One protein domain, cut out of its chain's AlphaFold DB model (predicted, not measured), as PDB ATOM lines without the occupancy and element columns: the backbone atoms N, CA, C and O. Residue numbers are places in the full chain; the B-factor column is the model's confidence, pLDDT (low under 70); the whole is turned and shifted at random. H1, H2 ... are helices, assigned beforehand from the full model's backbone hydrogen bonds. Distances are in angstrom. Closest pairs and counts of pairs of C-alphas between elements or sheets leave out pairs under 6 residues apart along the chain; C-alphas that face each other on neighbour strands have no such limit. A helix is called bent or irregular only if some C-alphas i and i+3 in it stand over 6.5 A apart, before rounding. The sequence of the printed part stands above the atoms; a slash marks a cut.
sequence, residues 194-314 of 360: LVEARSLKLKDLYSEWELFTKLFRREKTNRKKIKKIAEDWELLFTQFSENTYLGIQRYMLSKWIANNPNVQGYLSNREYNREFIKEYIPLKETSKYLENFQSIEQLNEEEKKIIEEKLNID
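What this domain is: This is residues 194 to 314 of the 360 residues of the protein "TIGR02646 family protein" of Chishuiella changwenlii (UniProt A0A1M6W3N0). Helices H2 and H3 pack on the long helix H1, H5 crosses H3, and residues 300 to 306 and 308 to 314, which include parts of H6, stick out at one end. The 121 printed residues hold six named helices, H1 to H6 in order, and no named strand: all helix. The whole is loose, with a radius of gyration of the C-alphas of 17.3 A, and spans 57 by 30 by 27 A.

Where its parts are: H1, residues 194 to 216, 32.3 A long, begins at C-alpha 194 (66.364, -3.360, -97.753). H2, residues 219 to 236, 22.1 A, is irregular: C-alphas 221 and 224 are 8.4 A apart. H3 is residues 246 to 258, H4 261 to 268, H5 284 to 293, and H6 301 to 311, ending at C-alpha 311 (69.418, -1.297, -73.980).

How they stand to each other: H1, H2 and H3 form an up and down bundle, each running against the one before. In the hairpin of H1 and H2, the closest C-alphas, Leu 215 and Asn 222, are 5.8 A apart. H3 touches H1, closest C-alphas Gln 249 and Leu 202, 6.5 A. H5 touches H3 about perpendicular, at 78 degrees, closest C-alphas Leu 290 and Ser 254, 5.8 A. H3 and H4 only just touch, only at the corner, with 3 pairs of C-alphas within 8 A. H6 touches no helix. Every O i to N i+4 pair is within hydrogen-bond range in H1, H3, H4 and H6, 11 of 14 in H2, 5 of 6 in H5.

The domain as a whole: The printed part has no cut. The link from H4 to H5 is long. Residues 273 to 296 and 314 have pLDDT under 70.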
ATOM      1  N   LEU A 194      64.911  -3.490 -97.882       98.31
ATOM      2  CA  LEU A 194      66.364  -3.360 -97.753       98.31
ATOM      3  C   LEU A 194      67.062  -4.714 -97.713       98.31
ATOM      4  O   LEU A 194      68.191  -4.811 -98.188       98.31
ATOM      5  N   VAL A 195      66.445  -5.726 -97.104       98.75
ATOM      6  CA  VAL A 195      67.006  -7.085 -97.065       98.75
ATOM      7  C   VAL A 195      66.996  -7.673 -98.472       98.75
ATOM      8  O   VAL A 195      68.037  -8.096 -98.968       98.75
ATOM      9  N   GLU A 196      65.864  -7.574 -99.170       98.44
ATOM     10  CA  GLU A 196      65.721  -8.033-100.552       98.44
ATOM     11  C   GLU A 196      66.717  -7.340-101.495       98.44
ATOM     12  O   GLU A 196      67.465  -8.002-102.216       98.44
ATOM     13  N   ALA A 197      66.809  -6.007-101.446       98.25
ATOM     14  CA  ALA A 197      67.727  -5.267-102.309       98.25
ATOM     15  C   ALA A 197      69.207  -5.604-102.041       98.25
ATOM     16  O   ALA A 197      70.021  -5.619-102.969       98.25
ATOM     17  N   ARG A 198      69.563  -5.894-100.783       98.56
ATOM     18  CA  ARG A 198      70.908  -6.346-100.409       98.56
ATOM     19  C   ARG A 198      71.185  -7.771-100.872       98.56
ATOM     20  O   ARG A 198      72.254  -8.001-101.428       98.56
ATOM     21  N   SER A 199      70.230  -8.687-100.718       98.44
ATOM     22  CA  SER A 199      70.338 -10.062-101.222       98.44
ATOM     23  C   SER A 199      70.541 -10.096-102.742       98.44
ATOM     24  O   SER A 199      71.436 -10.785-103.233       98.44
ATOM     25  N   LEU A 200      69.803  -9.274-103.499       98.19
ATOM     26  CA  LEU A 200      69.994  -9.149-104.950       98.19
ATOM     27  C   LEU A 200      71.418  -8.693-105.302       98.19
ATOM     28  O   LEU A 200      72.065  -9.314-106.145       98.19
ATOM     29  N   LYS A 201      71.949  -7.671-104.615       97.81
ATOM     30  CA  LYS A 201      73.344  -7.244-104.816       97.81
ATOM     31  C   LYS A 201      74.367  -8.301-104.422       97.81
ATOM     32  O   LYS A 201      75.384  -8.429-105.098       97.81
ATOM     33  N   LEU A 202      74.109  -9.066-103.366       97.69
ATOM     34  CA  LEU A 202      74.982 -10.170-102.984       97.69
ATOM     35  C   LEU A 202      74.984 -11.293-104.015       97.69
ATOM     36  O   LEU A 202      76.043 -11.849-104.285       97.69
ATOM     37  N   LYS A 203      73.841 -11.594-104.633       98.19
ATOM     38  CA  LYS A 203      73.752 -12.592-105.701       98.19
ATOM     39  C   LYS A 203      74.574 -12.192-106.929       98.19
ATOM     40  O   LYS A 203      75.287 -13.034-107.483       98.19
ATOM     41  N   ASP A 204      74.498 -10.921-107.329       97.62
ATOM     42  CA  ASP A 204      75.314 -10.375-108.419       97.62
ATOM     43  C   ASP A 204      76.810 -10.508-108.083       97.62
ATOM     44  O   ASP A 204      77.573 -11.120-108.835       97.62
ATOM     45  N   LEU A 205      77.211 -10.036-106.898       97.94
ATOM     46  CA  LEU A 205      78.600 -10.073-106.437       97.94
ATOM     47  C   LEU A 205      79.137 -11.506-106.281       97.94
ATOM     48  O   LEU A 205      80.287 -11.782-106.621       97.94
ATOM     49  N   TYR A 206      78.316 -12.435-105.793       97.88
ATOM     50  CA  TYR A 206      78.688 -13.843-105.670       97.88
ATOM     51  C   TYR A 206      78.906 -14.486-107.046       97.88
ATOM     52  O   TYR A 206      79.870 -15.224-107.242       97.88
ATOM     53  N   SER A 207      78.079 -14.142-108.038       98.12
ATOM     54  CA  SER A 207      78.264 -14.602-109.421       98.12
ATOM     55  C   SER A 207      79.587 -14.094-110.015       98.12
ATOM     56  O   SER A 207      80.295 -14.832-110.709       98.12
ATOM     57  N   GLU A 208      79.964 -12.846-109.717       97.62
ATOM     58  CA  GLU A 208      81.276 -12.295-110.079       97.62
ATOM     59  C   GLU A 208      82.426 -13.020-109.367       97.62
ATOM     60  O   GLU A 208      83.438 -13.338-109.997       97.62
ATOM     61  N   TRP A 209      82.266 -13.335-108.079       97.44
ATOM     62  CA  TRP A 209      83.229 -14.110-107.294       97.44
ATOM     63  C   TRP A 209      83.449 -15.522-107.863       97.44
ATOM     64  O   TRP A 209      84.593 -15.957-108.052       97.44
ATOM     65  N   GLU A 210      82.385 -16.240-108.222       97.88
ATOM     66  CA  GLU A 210      82.480 -17.558-108.865       97.88
ATOM     67  C   GLU A 210      83.183 -17.485-110.227       97.88
ATOM     68  O   GLU A 210      84.039 -18.320-110.555       97.88
ATOM     69  N   LEU A 211      82.877 -16.457-111.023       97.81
ATOM     70  CA  LEU A 211      83.566 -16.219-112.285       97.81
ATOM     71  C   LEU A 211      85.055 -15.941-112.054       97.81
ATOM     72  O   LEU A 211      85.900 -16.548-112.722       97.81
ATOM     73  N   PHE A 212      85.387 -15.062-111.108       97.19
ATOM     74  CA  PHE A 212      86.763 -14.727-110.755       97.19
ATOM     75  C   PHE A 212      87.546 -15.979-110.361       97.19
ATOM     76  O   PHE A 212      88.588 -16.263-110.955       97.19
ATOM     77  N   THR A 213      87.034 -16.775-109.421       96.12
ATOM     78  CA  THR A 213      87.722 -17.981-108.929       96.12
ATOM     79  C   THR A 213      87.920 -19.021-110.036       96.12
ATOM     80  O   THR A 213      88.994 -19.622-110.141       96.12
ATOM     81  N   LYS A 214      86.944 -19.191-110.942       97.12
ATOM     82  CA  LYS A 214      87.083 -20.047-112.133       97.12
ATOM     83  C   LYS A 214      88.179 -19.552-113.078       97.12
ATOM     84  O   LYS A 214      88.967 -20.361-113.577       97.12
ATOM     85  N   LEU A 215      88.236 -18.246-113.339       96.50
ATOM     86  CA  LEU A 215      89.264 -17.637-114.185       96.50
ATOM     87  C   LEU A 215      90.651 -17.739-113.538       96.50
ATOM     88  O   LEU A 215      91.622 -18.047-114.236       96.50
ATOM     89  N   PHE A 216      90.724 -17.543-112.222       94.62
ATOM     90  CA  PHE A 216      91.942 -17.559-111.417       94.62
ATOM     91  C   PHE A 216      92.654 -18.919-111.442       94.62
ATOM     92  O   PHE A 216      93.877 -18.965-111.548       94.62
ATOM     93  N   ARG A 217      91.913 -20.038-111.509       94.56
ATOM     94  CA  ARG A 217      92.495 -21.386-111.727       94.56
ATOM     95  C   ARG A 217      93.376 -21.477-112.980       94.56
ATOM     96  O   ARG A 217      94.230 -22.355-113.070       94.56
ATOM     97  N   ARG A 218      93.164 -20.595-113.963       94.25
ATOM     98  CA  ARG A 218      94.001 -20.439-115.162       94.25
ATOM     99  C   ARG A 218      94.457 -18.982-115.326       94.25
ATOM    100  O   ARG A 218      94.368 -18.429-116.427       94.25
ATOM    101  N   GLU A 219      94.939 -18.377-114.234       90.88
ATOM    102  CA  GLU A 219      95.322 -16.956-114.117       90.88
ATOM    103  C   GLU A 219      96.083 -16.438-115.341       90.88
ATOM    104  O   GLU A 219      95.596 -15.526-116.012       90.88
ATOM    105  N   LYS A 220      97.192 -17.091-115.720       89.19
ATOM    106  CA  LYS A 220      98.044 -16.689-116.855       89.19
ATOM    107  C   LYS A 220      97.278 -16.466-118.164       89.19
ATOM    108  O   LYS A 220      97.617 -15.557-118.917       89.19
ATOM    109  N   THR A 221      96.252 -17.273-118.432       93.62
ATOM    110  CA  THR A 221      95.435 -17.176-119.659       93.62
ATOM    111  C   THR A 221      94.283 -16.179-119.546       93.62
ATOM    112  O   THR A 221      93.803 -15.678-120.559       93.62
ATOM    113  N   ASN A 222      93.854 -15.851-118.324       93.44
ATOM    114  CA  ASN A 222      92.664 -15.041-118.055       93.44
ATOM    115  C   ASN A 222      92.972 -13.644-117.495       93.44
ATOM    116  O   ASN A 222      92.045 -12.925-117.120       93.44
ATOM    117  N   ARG A 223      94.245 -13.233-117.469       89.00
ATOM    118  CA  ARG A 223      94.724 -11.995-116.828       89.00
ATOM    119  C   ARG A 223      93.873 -10.760-117.086       89.00
ATOM    120  O   ARG A 223      93.489 -10.099-116.136       89.00
ATOM    121  N   LYS A 224      93.539 -10.461-118.348       90.69
ATOM    122  CA  LYS A 224      92.745  -9.265-118.694       90.69
ATOM    123  C   LYS A 224      91.367  -9.261-118.023       90.69
ATOM    124  O   LYS A 224      90.920  -8.222-117.560       90.69
ATOM    125  N   LYS A 225      90.706 -10.423-117.960       94.12
ATOM    126  CA  LYS A 225      89.387 -10.564-117.323       94.12
ATOM    127  C   LYS A 225      89.495 -10.470-115.800       94.12
ATOM    128  O   LYS A 225      88.691  -9.786-115.188       94.12
ATOM    129  N   ILE A 226      90.510 -11.114-115.219       92.88
ATOM    130  CA  ILE A 226      90.801 -11.055-113.778       92.88
ATOM    131  C   ILE A 226      91.103  -9.619-113.346       92.88
ATOM    132  O   ILE A 226      90.534  -9.159-112.366       92.88
ATOM    133  N   LYS A 227      91.958  -8.912-114.097       89.50
ATOM    134  CA  LYS A 227      92.296  -7.506-113.859       89.50
ATOM    135  C   LYS A 227      91.039  -6.640-113.817       89.50
ATOM    136  O   LYS A 227      90.861  -5.919-112.851       89.50
ATOM    137  N   LYS A 228      90.156  -6.776-114.811       92.69
ATOM    138  CA  LYS A 228      88.904  -6.016-114.855       92.69
ATOM    139  C   LYS A 228      88.043  -6.245-113.605       92.69
ATOM    140  O   LYS A 228      87.654  -5.281-112.970       92.69
ATOM    141  N   ILE A 229      87.806  -7.505-113.226       94.44
ATOM    142  CA  ILE A 229      87.011  -7.826-112.026       94.44
ATOM    143  C   ILE A 229      87.685  -7.273-110.760       94.44
ATOM    144  O   ILE A 229      87.018  -6.711-109.903       94.44
ATOM    145  N   ALA A 230      89.011  -7.399-110.646       90.06
ATOM    146  CA  ALA A 230      89.749  -6.866-109.504       90.06
ATOM    147  C   ALA A 230      89.647  -5.332-109.412       90.06
ATOM    148  O   ALA A 230      89.462  -4.809-108.319       90.06
ATOM    149  N   GLU A 231      89.722  -4.616-110.537       86.75
ATOM    150  CA  GLU A 231      89.519  -3.159-110.599       86.75
ATOM    151  C   GLU A 231      88.075  -2.770-110.236       86.75
ATOM    152  O   GLU A 231      87.869  -1.836-109.460       86.75
ATOM    153  N   ASP A 232      87.079  -3.516-110.721       90.69
ATOM    154  CA  ASP A 232      85.669  -3.314-110.364       90.69
ATOM    155  C   ASP A 232      85.448  -3.519-108.846       90.69
ATOM    156  O   ASP A 232      84.746  -2.740-108.196       90.69
ATOM    157  N   TRP A 233      86.114  -4.509-108.244       92.94
ATOM    158  CA  TRP A 233      86.109  -4.729-106.795       92.94
ATOM    159  C   TRP A 233      86.857  -3.649-106.015       92.94
ATOM    160  O   TRP A 233      86.368  -3.238-104.963       92.94
ATOM    161  N   GLU A 234      87.998  -3.149-106.506       86.19
ATOM    162  CA  GLU A 234      88.709  -2.020-105.885       86.19
ATOM    163  C   GLU A 234      87.767  -0.821-105.714       86.19
ATOM    164  O   GLU A 234      87.740  -0.206-104.645       86.19
ATOM    165  N   LEU A 235      86.931  -0.535-106.720       89.25
ATOM    166  CA  LEU A 235      85.957   0.552-106.650       89.25
ATOM    167  C   LEU A 235      84.984   0.380-105.480       89.25
ATOM    168  O   LEU A 235      84.669   1.384-104.840       89.25
ATOM    169  N   LEU A 236      84.546  -0.841-105.147       92.25
ATOM    170  CA  LEU A 236      83.617  -1.088-104.033       92.25
ATOM    171  C   LEU A 236      84.163  -0.579-102.694       92.25
ATOM    172  O   LEU A 236      83.386  -0.093-101.871       92.25
ATOM    173  N   PHE A 237      85.479  -0.628-102.479       89.12
ATOM    174  CA  PHE A 237      86.125  -0.181-101.239       89.12
ATOM    175  C   PHE A 237      86.352   1.332-101.169       89.12
ATOM    176  O   PHE A 237      86.691   1.857-100.110       89.12
ATOM    177  N   THR A 238      86.083   2.061-102.251       87.62
ATOM    178  CA  THR A 238      86.180   3.523-102.268       87.62
ATOM    179  C   THR A 238      84.863   4.176-101.856       87.62
ATOM    180  O   THR A 238      83.774   3.701-102.187       87.62
ATOM    181  N   GLN A 239      84.935   5.315-101.165       87.06
ATOM    182  CA  GLN A 239      83.751   6.151-100.915       87.06
ATOM    183  C   GLN A 239      83.164   6.764-102.200       87.06
ATOM    184  O   GLN A 239      82.005   7.165-102.226       87.06
ATOM    185  N   PHE A 240      83.946   6.807-103.285       90.00
ATOM    186  CA  PHE A 240      83.539   7.384-104.566       90.00
ATOM    187  C   PHE A 240      82.640   6.466-105.398       90.00
ATOM    188  O   PHE A 240      82.091   6.913-106.401       90.00
ATOM    189  N   SER A 241      82.477   5.208-104.987       92.44
ATOM    190  CA  SER A 241      81.651   4.245-105.703       92.44
ATOM    191  C   SER A 241      80.179   4.645-105.712       92.44
ATOM    192  O   SER A 241      79.569   4.894-104.669       92.44
ATOM    193  N   GLU A 242      79.573   4.619-106.894       93.44
ATOM    194  CA  GLU A 242      78.135   4.843-107.080       93.44
ATOM    195  C   GLU A 242      77.299   3.586-106.790       93.44
ATOM    196  O   GLU A 242      76.071   3.651-106.732       93.44
ATOM    197  N   ASN A 243      77.943   2.440-106.537       95.50
ATOM    198  CA  ASN A 243      77.243   1.216-106.166       95.50
ATOM    199  C   ASN A 243      76.471   1.392-104.850       95.50
ATOM    200  O   ASN A 243      76.951   1.993-103.885       95.50
ATOM    201  N   THR A 244      75.263   0.840-104.805       97.00
ATOM    202  CA  THR A 244      74.409   0.790-103.611       97.00
ATOM    203  C   THR A 244      74.806  -0.356-102.699       97.00
ATOM    204  O   THR A 244      75.250  -1.387-103.196       97.00
ATOM    205  N   TYR A 245      74.538  -0.230-101.399       98.12
ATOM    206  CA  TYR A 245      74.760  -1.305-100.422       98.12
ATOM    207  C   TYR A 245      76.221  -1.795-100.402       98.12
ATOM    208  O   TYR A 245      76.508  -2.990-100.432       98.12
ATOM    209  N   LEU A 246      77.170  -0.865-100.396       97.31
ATOM    210  CA  LEU A 246      78.599  -1.151-100.313       97.31
ATOM    211  C   LEU A 246      78.971  -1.811 -98.993       97.31
ATOM    212  O   LEU A 246      79.837  -2.674 -99.003       97.31
ATOM    213  N   GLY A 247      78.320  -1.456 -97.879       96.31
ATOM    214  CA  GLY A 247      78.644  -2.037 -96.572       96.31
ATOM    215  C   GLY A 247      78.607  -3.568 -96.585       96.31
ATOM    216  O   GLY A 247      79.573  -4.214 -96.186       96.31
ATOM    217  N   ILE A 248      77.536  -4.147 -97.140       97.25
ATOM    218  CA  ILE A 248      77.390  -5.603 -97.232       97.25
ATOM    219  C   ILE A 248      78.300  -6.227 -98.297       97.25
ATOM    220  O   ILE A 248      78.881  -7.282 -98.062       97.25
ATOM    221  N   GLN A 249      78.478  -5.559 -99.442       97.44
ATOM    222  CA  GLN A 249      79.361  -6.043-100.507       97.44
ATOM    223  C   GLN A 249      80.821  -6.099-100.042       97.44
ATOM    224  O   GLN A 249      81.491  -7.106-100.250       97.44
ATOM    225  N   ARG A 250      81.299  -5.051 -99.355       94.94
ATOM    226  CA  ARG A 250      82.643  -4.995 -98.759       94.94
ATOM    227  C   ARG A 250      82.834  -6.101 -97.734       94.94
ATOM    228  O   ARG A 250      83.843  -6.797 -97.794       94.94
ATOM    229  N   TYR A 251      81.868  -6.276 -96.832       94.25
ATOM    230  CA  TYR A 251      81.924  -7.307 -95.799       94.25
ATOM    231  C   TYR A 251      82.009  -8.714 -96.411       94.25
ATOM    232  O   TYR A 251      82.938  -9.462 -96.107       94.25
ATOM    233  N   MET A 252      81.102  -9.055 -97.333       95.12
ATOM    234  CA  MET A 252      81.065 -10.392 -97.937       95.12
ATOM    235  C   MET A 252      82.273 -10.681 -98.816       95.12
ATOM    236  O   MET A 252      82.892 -11.736 -98.676       95.12
ATOM    237  N   LEU A 253      82.659  -9.734 -99.672       94.25
ATOM    238  CA  LEU A 253      83.827  -9.909-100.526       94.25
ATOM    239  C   LEU A 253      85.102 -10.085 -99.695       94.25
ATOM    240  O   LEU A 253      85.910 -10.964 -99.993       94.25
ATOM    241  N   SER A 254      85.261  -9.309 -98.620       90.81
ATOM    242  CA  SER A 254      86.412  -9.448 -97.723       90.81
ATOM    243  C   SER A 254      86.432 -10.815 -97.043       90.81
ATOM    244  O   SER A 254      87.483 -11.454 -97.013       90.81
ATOM    245  N   LYS A 255      85.276 -11.317 -96.581       89.62
ATOM    246  CA  LYS A 255      85.140 -12.666 -96.003       89.62
ATOM    247  C   LYS A 255      85.537 -13.754 -97.007       89.62
ATOM    248  O   LYS A 255      86.295 -14.663 -96.669       89.62
ATOM    249  N   TRP A 256      85.069 -13.671 -98.252       93.38
ATOM    250  CA  TRP A 256      85.416 -14.652 -99.286       93.38
ATOM    251  C   TRP A 256      86.900 -14.605 -99.662       93.38
ATOM    252  O   TRP A 256      87.524 -15.661 -99.787       93.38
ATOM    253  N   ILE A 257      87.484 -13.409 -99.786       89.50
ATOM    254  CA  ILE A 257      88.918 -13.229-100.055       89.50
ATOM    255  C   ILE A 257      89.757 -13.797 -98.905       89.50
ATOM    256  O   ILE A 257      90.672 -14.578 -99.163       89.50
ATOM    257  N   ALA A 258      89.430 -13.464 -97.654       84.88
ATOM    258  CA  ALA A 258      90.145 -13.940 -96.469       84.88
ATOM    259  C   ALA A 258      90.129 -15.473 -96.350       84.88
ATOM    260  O   ALA A 258      91.139 -16.081 -96.001       84.88
ATOM    261  N   ASN A 259      89.018 -16.113 -96.727       88.25
ATOM    262  CA  ASN A 259      88.896 -17.573 -96.757       88.25
ATOM    263  C   ASN A 259      89.649 -18.236 -97.931       88.25
ATOM    264  O   ASN A 259      89.628 -19.460 -98.063       88.25
ATOM    265  N   ASN A 260      90.316 -17.462 -98.795       89.12
ATOM    266  CA  ASN A 260      91.072 -17.951 -99.950       89.12
ATOM    267  C   ASN A 260      92.486 -17.329 -99.994       89.12
ATOM    268  O   ASN A 260      92.733 -16.432-100.805       89.12
ATOM    269  N   PRO A 261      93.460 -17.843 -99.210       88.06
ATOM    270  CA  PRO A 261      94.783 -17.221 -99.045       88.06
ATOM    271  C   PRO A 261      95.542 -16.948-100.353       88.06
ATOM    272  O   PRO A 261      96.198 -15.919-100.496       88.06
ATOM    273  N   ASN A 262      95.416 -17.833-101.349       89.25
ATOM    274  CA  ASN A 262      96.036 -17.640-102.667       89.25
ATOM    275  C   ASN A 262      95.445 -16.438-103.421       89.25
ATOM    276  O   ASN A 262      96.177 -15.683-104.059       89.25
ATOM    277  N   VAL A 263      94.120 -16.267-103.358       89.19
ATOM    278  CA  VAL A 263      93.429 -15.119-103.962       89.19
ATOM    279  C   VAL A 263      93.785 -13.851-103.199       89.19
ATOM    280  O   VAL A 263      94.112 -12.842-103.818       89.19
ATOM    281  N   GLN A 264      93.784 -13.914-101.866       86.31
ATOM    282  CA  GLN A 264      94.169 -12.792-101.021       86.31
ATOM    283  C   GLN A 264      95.581 -12.294-101.336       86.31
ATOM    284  O   GLN A 264      95.755 -11.096-101.552       86.31
ATOM    285  N   GLY A 265      96.571 -13.191-101.405       82.88
ATOM    286  CA  GLY A 265      97.947 -12.830-101.751       82.88
ATOM    287  C   GLY A 265      98.034 -12.170-103.128       82.88
ATOM    288  O   GLY A 265      98.596 -11.085-103.262       82.88
ATOM    289  N   TYR A 266      97.384 -12.765-104.131       84.69
ATOM    290  CA  TYR A 266      97.369 -12.242-105.498       84.69
ATOM    291  C   TYR A 266      96.758 -10.836-105.605       84.69
ATOM    292  O   TYR A 266      97.300  -9.970-106.299       84.69
ATOM    293  N   LEU A 267      95.631 -10.601-104.921       85.00
ATOM    294  CA  LEU A 267      94.960  -9.301-104.911       85.00
ATOM    295  C   LEU A 267      95.764  -8.258-104.126       85.00
ATOM    296  O   LEU A 267      95.986  -7.159-104.629       85.00
ATOM    297  N   SER A 268      96.266  -8.619-102.942       79.81
ATOM    298  CA  SER A 268      97.036  -7.713-102.073       79.81
ATOM    299  C   SER A 268      98.338  -7.249-102.734       79.81
ATOM    300  O   SER A 268      98.711  -6.083-102.625       79.81
ATOM    301  N   ASN A 269      98.991  -8.133-103.491       77.25
ATOM    302  CA  ASN A 269     100.215  -7.832-104.237       77.25
ATOM    303  C   ASN A 269      99.959  -7.156-105.598       77.25
ATOM    304  O   ASN A 269     100.910  -6.872-106.329       77.25
ATOM    305  N   ARG A 270      98.691  -6.926-105.971       75.81
ATOM    306  CA  ARG A 270      98.265  -6.443-107.294       75.81
ATOM    307  C   ARG A 270      98.896  -7.200-108.472       75.81
ATOM    308  O   ARG A 270      99.225  -6.614-109.504       75.81
ATOM    309  N   GLU A 271      99.045  -8.518-108.365       76.38
ATOM    310  CA  GLU A 271      99.757  -9.328-109.372       76.38
ATOM    311  C   GLU A 271      99.088  -9.327-110.764       76.38
ATOM    312  O   GLU A 271      99.731  -9.624-111.778       76.38
ATOM    313  N   TYR A 272      97.820  -8.913-110.840       72.00
ATOM    314  CA  TYR A 272      97.080  -8.670-112.084       72.00
ATOM    315  C   TYR A 272      97.588  -7.464-112.895       72.00
ATOM    316  O   TYR A 272      97.232  -7.321-114.068       72.00
ATOM    317  N   ASN A 273      98.431  -6.613-112.309       69.88
ATOM    318  CA  ASN A 273      98.886  -5.343-112.865       69.88
ATOM    319  C   ASN A 273     100.401  -5.366-113.167       69.88
ATOM    320  O   ASN A 273     101.208  -4.791-112.447       69.88
ATOM    321  N   ARG A 274     100.820  -6.022-114.263       55.56
ATOM    322  CA  ARG A 274     102.250  -6.107-114.654       55.56
ATOM    323  C   ARG A 274     102.842  -4.864-115.343       55.56
ATOM    324  O   ARG A 274     104.055  -4.810-115.492       55.56
ATOM    325  N   GLU A 275     102.034  -3.881-115.742       54.12
ATOM    326  CA  GLU A 275     102.515  -2.598-116.306       54.12
ATOM    327  C   GLU A 275     102.756  -1.516-115.233       54.12
ATOM    328  O   GLU A 275     103.040  -0.367-115.564       54.12
ATOM    329  N   PHE A 276     102.666  -1.857-113.942       44.19
ATOM    330  CA  PHE A 276     102.889  -0.887-112.873       44.19
ATOM    331  C   PHE A 276     104.379  -0.572-112.690       44.19
ATOM    332  O   PHE A 276     105.150  -1.327-112.094       44.19
ATOM    333  N   ILE A 277     104.757   0.602-113.198       40.06
ATOM    334  CA  ILE A 277     105.901   1.384-112.738       40.06
ATOM    335  C   ILE A 277     105.727   1.637-111.232       40.06
ATOM    336  O   ILE A 277     104.626   1.880-110.744       40.06
ATOM    337  N   LYS A 278     106.842   1.568-110.503       41.16
ATOM    338  CA  LYS A 278     106.997   1.700-109.045       41.16
ATOM    339  C   LYS A 278     106.549   3.044-108.431       41.16
ATOM    340  O   LYS A 278     106.897   3.310-107.283       41.16
ATOM    341  N   GLU A 279     105.786   3.878-109.129       38.12
ATOM    342  CA  GLU A 279     105.372   5.191-108.634       38.12
ATOM    343  C   GLU A 279     103.850   5.310-108.490       38.12
ATOM    344  O   GLU A 279     103.104   5.367-109.458       38.12
ATOM    345  N   TYR A 280     103.447   5.395-107.218       40.78
ATOM    346  CA  TYR A 280     102.277   6.104-106.693       40.78
ATOM    347  C   TYR A 280     100.866   5.642-107.111       40.78
ATOM    348  O   TYR A 280     100.313   6.083-108.106       40.78
ATOM    349  N   ILE A 281     100.246   4.827-106.245       38.28
ATOM    350  CA  ILE A 281      99.073   5.158-105.399       38.28
ATOM    351  C   ILE A 281      99.140   4.171-104.214       38.28
ATOM    352  O   ILE A 281      98.981   2.962-104.426       38.28
ATOM    353  N   PRO A 282      99.401   4.613-102.971       38.16
ATOM    354  CA  PRO A 282      99.351   3.721-101.821       38.16
ATOM    355  C   PRO A 282      97.903   3.281-101.602       38.16
ATOM    356  O   PRO A 282      97.081   4.051-101.117       38.16
ATOM    357  N   LEU A 283      97.593   2.017-101.901       43.09
ATOM    358  CA  LEU A 283      96.346   1.371-101.478       43.09
ATOM    359  C   LEU A 283      96.405   0.980 -99.991       43.09
ATOM    360  O   LEU A 283      96.044  -0.126 -99.598       43.09
ATOM    361  N   LYS A 284      96.851   1.919 -99.152       42.22
ATOM    362  CA  LYS A 284      96.887   1.763 -97.694       42.22
ATOM    363  C   LYS A 284      95.488   1.522 -97.115       42.22
ATOM    364  O   LYS A 284      95.380   1.071 -95.986       42.22
ATOM    365  N   GLU A 285      94.430   1.831 -97.867       42.78
ATOM    366  CA  GLU A 285      93.042   1.627 -97.457       42.78
ATOM    367  C   GLU A 285      92.509   0.233 -97.800       42.78
ATOM    368  O   GLU A 285      91.957  -0.398 -96.914       42.78
ATOM    369  N   THR A 286      92.706  -0.311 -99.009       44.50
ATOM    370  CA  THR A 286      92.202  -1.664 -99.343       44.50
ATOM    371  C   THR A 286      92.929  -2.760 -98.572       44.50
ATOM    372  O   THR A 286      92.274  -3.696 -98.121       44.50
ATOM    373  N   SER A 287      94.244  -2.634 -98.342       45.88
ATOM    374  CA  SER A 287      94.956  -3.558 -97.444       45.88
ATOM    375  C   SER A 287      94.410  -3.461 -96.018       45.88
ATOM    376  O   SER A 287      94.133  -4.481 -95.405       45.88
ATOM    377  N   LYS A 288      94.139  -2.242 -95.535       50.50
ATOM    378  CA  LYS A 288      93.555  -2.000 -94.213       50.50
ATOM    379  C   LYS A 288      92.119  -2.516 -94.097       50.50
ATOM    380  O   LYS A 288      91.771  -3.049 -93.059       50.50
ATOM    381  N   TYR A 289      91.290  -2.423 -95.140       50.81
ATOM    382  CA  TYR A 289      89.954  -3.029 -95.140       50.81
ATOM    383  C   TYR A 289      90.043  -4.559 -95.106       50.81
ATOM    384  O   TYR A 289      89.369  -5.180 -94.290       50.81
ATOM    385  N   LEU A 290      90.898  -5.166 -95.937       49.88
ATOM    386  CA  LEU A 290      91.103  -6.617 -95.938       49.88
ATOM    387  C   LEU A 290      91.652  -7.124 -94.592       49.88
ATOM    388  O   LEU A 290      91.187  -8.152 -94.112       49.88
ATOM    389  N   GLU A 291      92.573  -6.391 -93.961       50.00
ATOM    390  CA  GLU A 291      93.087  -6.677 -92.610       50.00
ATOM    391  C   GLU A 291      92.008  -6.478 -91.526       50.00
ATOM    392  O   GLU A 291      91.861  -7.320 -90.638       50.00
ATOM    393  N   ASN A 292      91.198  -5.416 -91.617       50.28
ATOM    394  CA  ASN A 292      90.138  -5.115 -90.650       50.28
ATOM    395  C   ASN A 292      89.054  -6.206 -90.612       50.28
ATOM    396  O   ASN A 292      88.586  -6.547 -89.533       50.28
ATOM    397  N   PHE A 293      88.670  -6.796 -91.753       51.72
ATOM    398  CA  PHE A 293      87.636  -7.845 -91.785       51.72
ATOM    399  C   PHE A 293      88.135  -9.231 -91.348       51.72
ATOM    400  O   PHE A 293      87.316 -10.079 -90.999       51.72
ATOM    401  N   GLN A 294      89.448  -9.481 -91.339       51.91
ATOM    402  CA  GLN A 294      90.013 -10.767 -90.905       51.91
ATOM    403  C   GLN A 294      89.914 -11.013 -89.395       51.91
ATOM    404  O   GLN A 294      90.066 -12.152 -88.963       51.91
ATOM    405  N   SER A 295      89.664  -9.966 -88.604       54.69
ATOM    406  CA  SER A 295      89.673 -10.008 -87.135       54.69
ATOM    407  C   SER A 295      88.319  -9.703 -86.486       54.69
ATOM    408  O   SER A 295      88.243  -9.595 -85.267       54.69
ATOM    409  N   ILE A 296      87.242  -9.574 -87.274       66.19
ATOM    410  CA  ILE A 296      85.907  -9.322 -86.721       66.19
ATOM    411  C   ILE A 296      85.354 -10.622 -86.131       66.19
ATOM    412  O   ILE A 296      84.798 -11.460 -86.843       66.19
ATOM    413  N   GLU A 297      85.501 -10.776 -84.818       72.94
ATOM    414  CA  GLU A 297      84.806 -11.805 -84.051       72.94
ATOM    415  C   GLU A 297      83.325 -11.431 -83.934       72.94
ATOM    416  O   GLU A 297      82.962 -10.351 -83.467       72.94
ATOM    417  N   GLN A 298      82.455 -12.314 -84.420       82.94
ATOM    418  CA  GLN A 298      81.018 -12.152 -84.237       82.94
ATOM    419  C   GLN A 298      80.671 -12.363 -82.767       82.94
ATOM    420  O   GLN A 298      81.197 -13.278 -82.136       82.94
ATOM    421  N   LEU A 299      79.740 -11.557 -82.257       87.12
ATOM    422  CA  LEU A 299      79.201 -11.765 -80.921       87.12
ATOM    423  C   LEU A 299      78.474 -13.108 -80.848       87.12
ATOM    424  O   LEU A 299      77.656 -13.429 -81.721       87.12
ATOM    425  N   ASN A 300      78.729 -13.857 -79.781       90.06
ATOM    426  CA  ASN A 300      77.926 -15.022 -79.446       90.06
ATOM    427  C   ASN A 300      76.550 -14.600 -78.881       90.06
ATOM    428  O   ASN A 300      76.303 -13.433 -78.572       90.06
ATOM    429  N   GLU A 301      75.629 -15.556 -78.753       89.94
ATOM    430  CA  GLU A 301      74.255 -15.271 -78.313       89.94
ATOM    431  C   GLU A 301      74.172 -14.711 -76.882       89.94
ATOM    432  O   GLU A 301      73.289 -13.907 -76.588       89.94
ATOM    433  N   GLU A 302      75.099 -15.079 -75.996       92.00
ATOM    434  CA  GLU A 302      75.142 -14.561 -74.625       92.00
ATOM    435  C   GLU A 302      75.586 -13.090 -74.602       92.00
ATOM    436  O   GLU A 302      74.938 -12.254 -73.972       92.00
ATOM    437  N   GLU A 303      76.620 -12.736 -75.368       92.00
ATOM    438  CA  GLU A 303      77.085 -11.353 -75.529       92.00
ATOM    439  C   GLU A 303      76.010 -10.456 -76.154       92.00
ATOM    440  O   GLU A 303      75.789  -9.328 -75.700       92.00
ATOM    441  N   LYS A 304      75.298 -10.964 -77.168       91.62
ATOM    442  CA  LYS A 304      74.159 -10.262 -77.773       91.62
ATOM    443  C   LYS A 304      73.062 -10.008 -76.750       91.62
ATOM    444  O   LYS A 304      72.599  -8.873 -76.635       91.62
ATOM    445  N   LYS A 305      72.696 -11.029 -75.971       89.94
ATOM    446  CA  LYS A 305      71.672 -10.930 -74.926       89.94
ATOM    447  C   LYS A 305      72.037  -9.885 -73.871       89.94
ATOM    448  O   LYS A 305      71.194  -9.061 -73.532       89.94
ATOM    449  N   ILE A 306      73.301  -9.831 -73.440       91.12
ATOM    450  CA  ILE A 306      73.799  -8.810 -72.500       91.12
ATOM    451  C   ILE A 306      73.621  -7.392 -73.069       91.12
ATOM    452  O   ILE A 306      73.184  -6.480 -72.361       91.12
ATOM    453  N   ILE A 307      73.946  -7.184 -74.349       89.94
ATOM    454  CA  ILE A 307      73.769  -5.881 -75.007       89.94
ATOM    455  C   ILE A 307      72.289  -5.504 -75.097       89.94
ATOM    456  O   ILE A 307      71.940  -4.351 -74.842       89.94
ATOM    457  N   GLU A 308      71.426  -6.444 -75.475       88.81
ATOM    458  CA  GLU A 308      69.990  -6.199 -75.621       88.81
ATOM    459  C   GLU A 308      69.319  -5.891 -74.277       88.81
ATOM    460  O   GLU A 308      68.566  -4.918 -74.188       88.81
ATOM    461  N   GLU A 309      69.660  -6.637 -73.223       86.62
ATOM    462  CA  GLU A 309      69.181  -6.402 -71.856       86.62
ATOM    463  C   GLU A 309      69.603  -5.022 -71.335       86.62
ATOM    464  O   GLU A 309      68.794  -4.317 -70.734       86.62
ATOM    465  N   LYS A 310      70.835  -4.576 -71.634       86.69
ATOM    466  CA  LYS A 310      71.316  -3.235 -71.252       86.69
ATOM    467  C   LYS A 310      70.535  -2.104 -71.935       86.69
ATOM    468  O   LYS A 310      70.471  -0.999 -71.403       86.69
ATOM    469  N   LEU A 311      70.000  -2.340 -73.131       83.38
ATOM    470  CA  LEU A 311      69.418  -1.297 -73.980       83.38
ATOM    471  C   LEU A 311      67.901  -1.124 -73.832       83.38
ATOM    472  O   LEU A 311      67.366  -0.183 -74.413       83.38
ATOM    473  N   ASN A 312      67.212  -2.011 -73.104       74.38
ATOM    474  CA  ASN A 312      65.756  -1.971 -72.906       74.38
ATOM    475  C   ASN A 312      64.965  -1.737 -74.220       74.38
ATOM    476  O   ASN A 312      64.068  -0.900 -74.324       74.38
ATOM    477  N   ILE A 313      65.352  -2.464 -75.275       70.12
ATOM    478  CA  ILE A 313      64.942  -2.213 -76.670       70.12
ATOM    479  C   ILE A 313      63.439  -2.389 -76.901       70.12
ATOM    480  O   ILE A 313      62.899  -1.817 -77.849       70.12
ATOM    481  N   ASP A 314      62.737  -3.151 -76.065       64.62
ATOM    482  CA  ASP A 314      61.304  -3.395 -76.250       64.62
ATOM    483  C   ASP A 314      60.464  -2.109 -76.181       64.62
ATOM    484  O   ASP A 314      59.449  -2.004 -76.874       64.62
TER     485      ASP A 314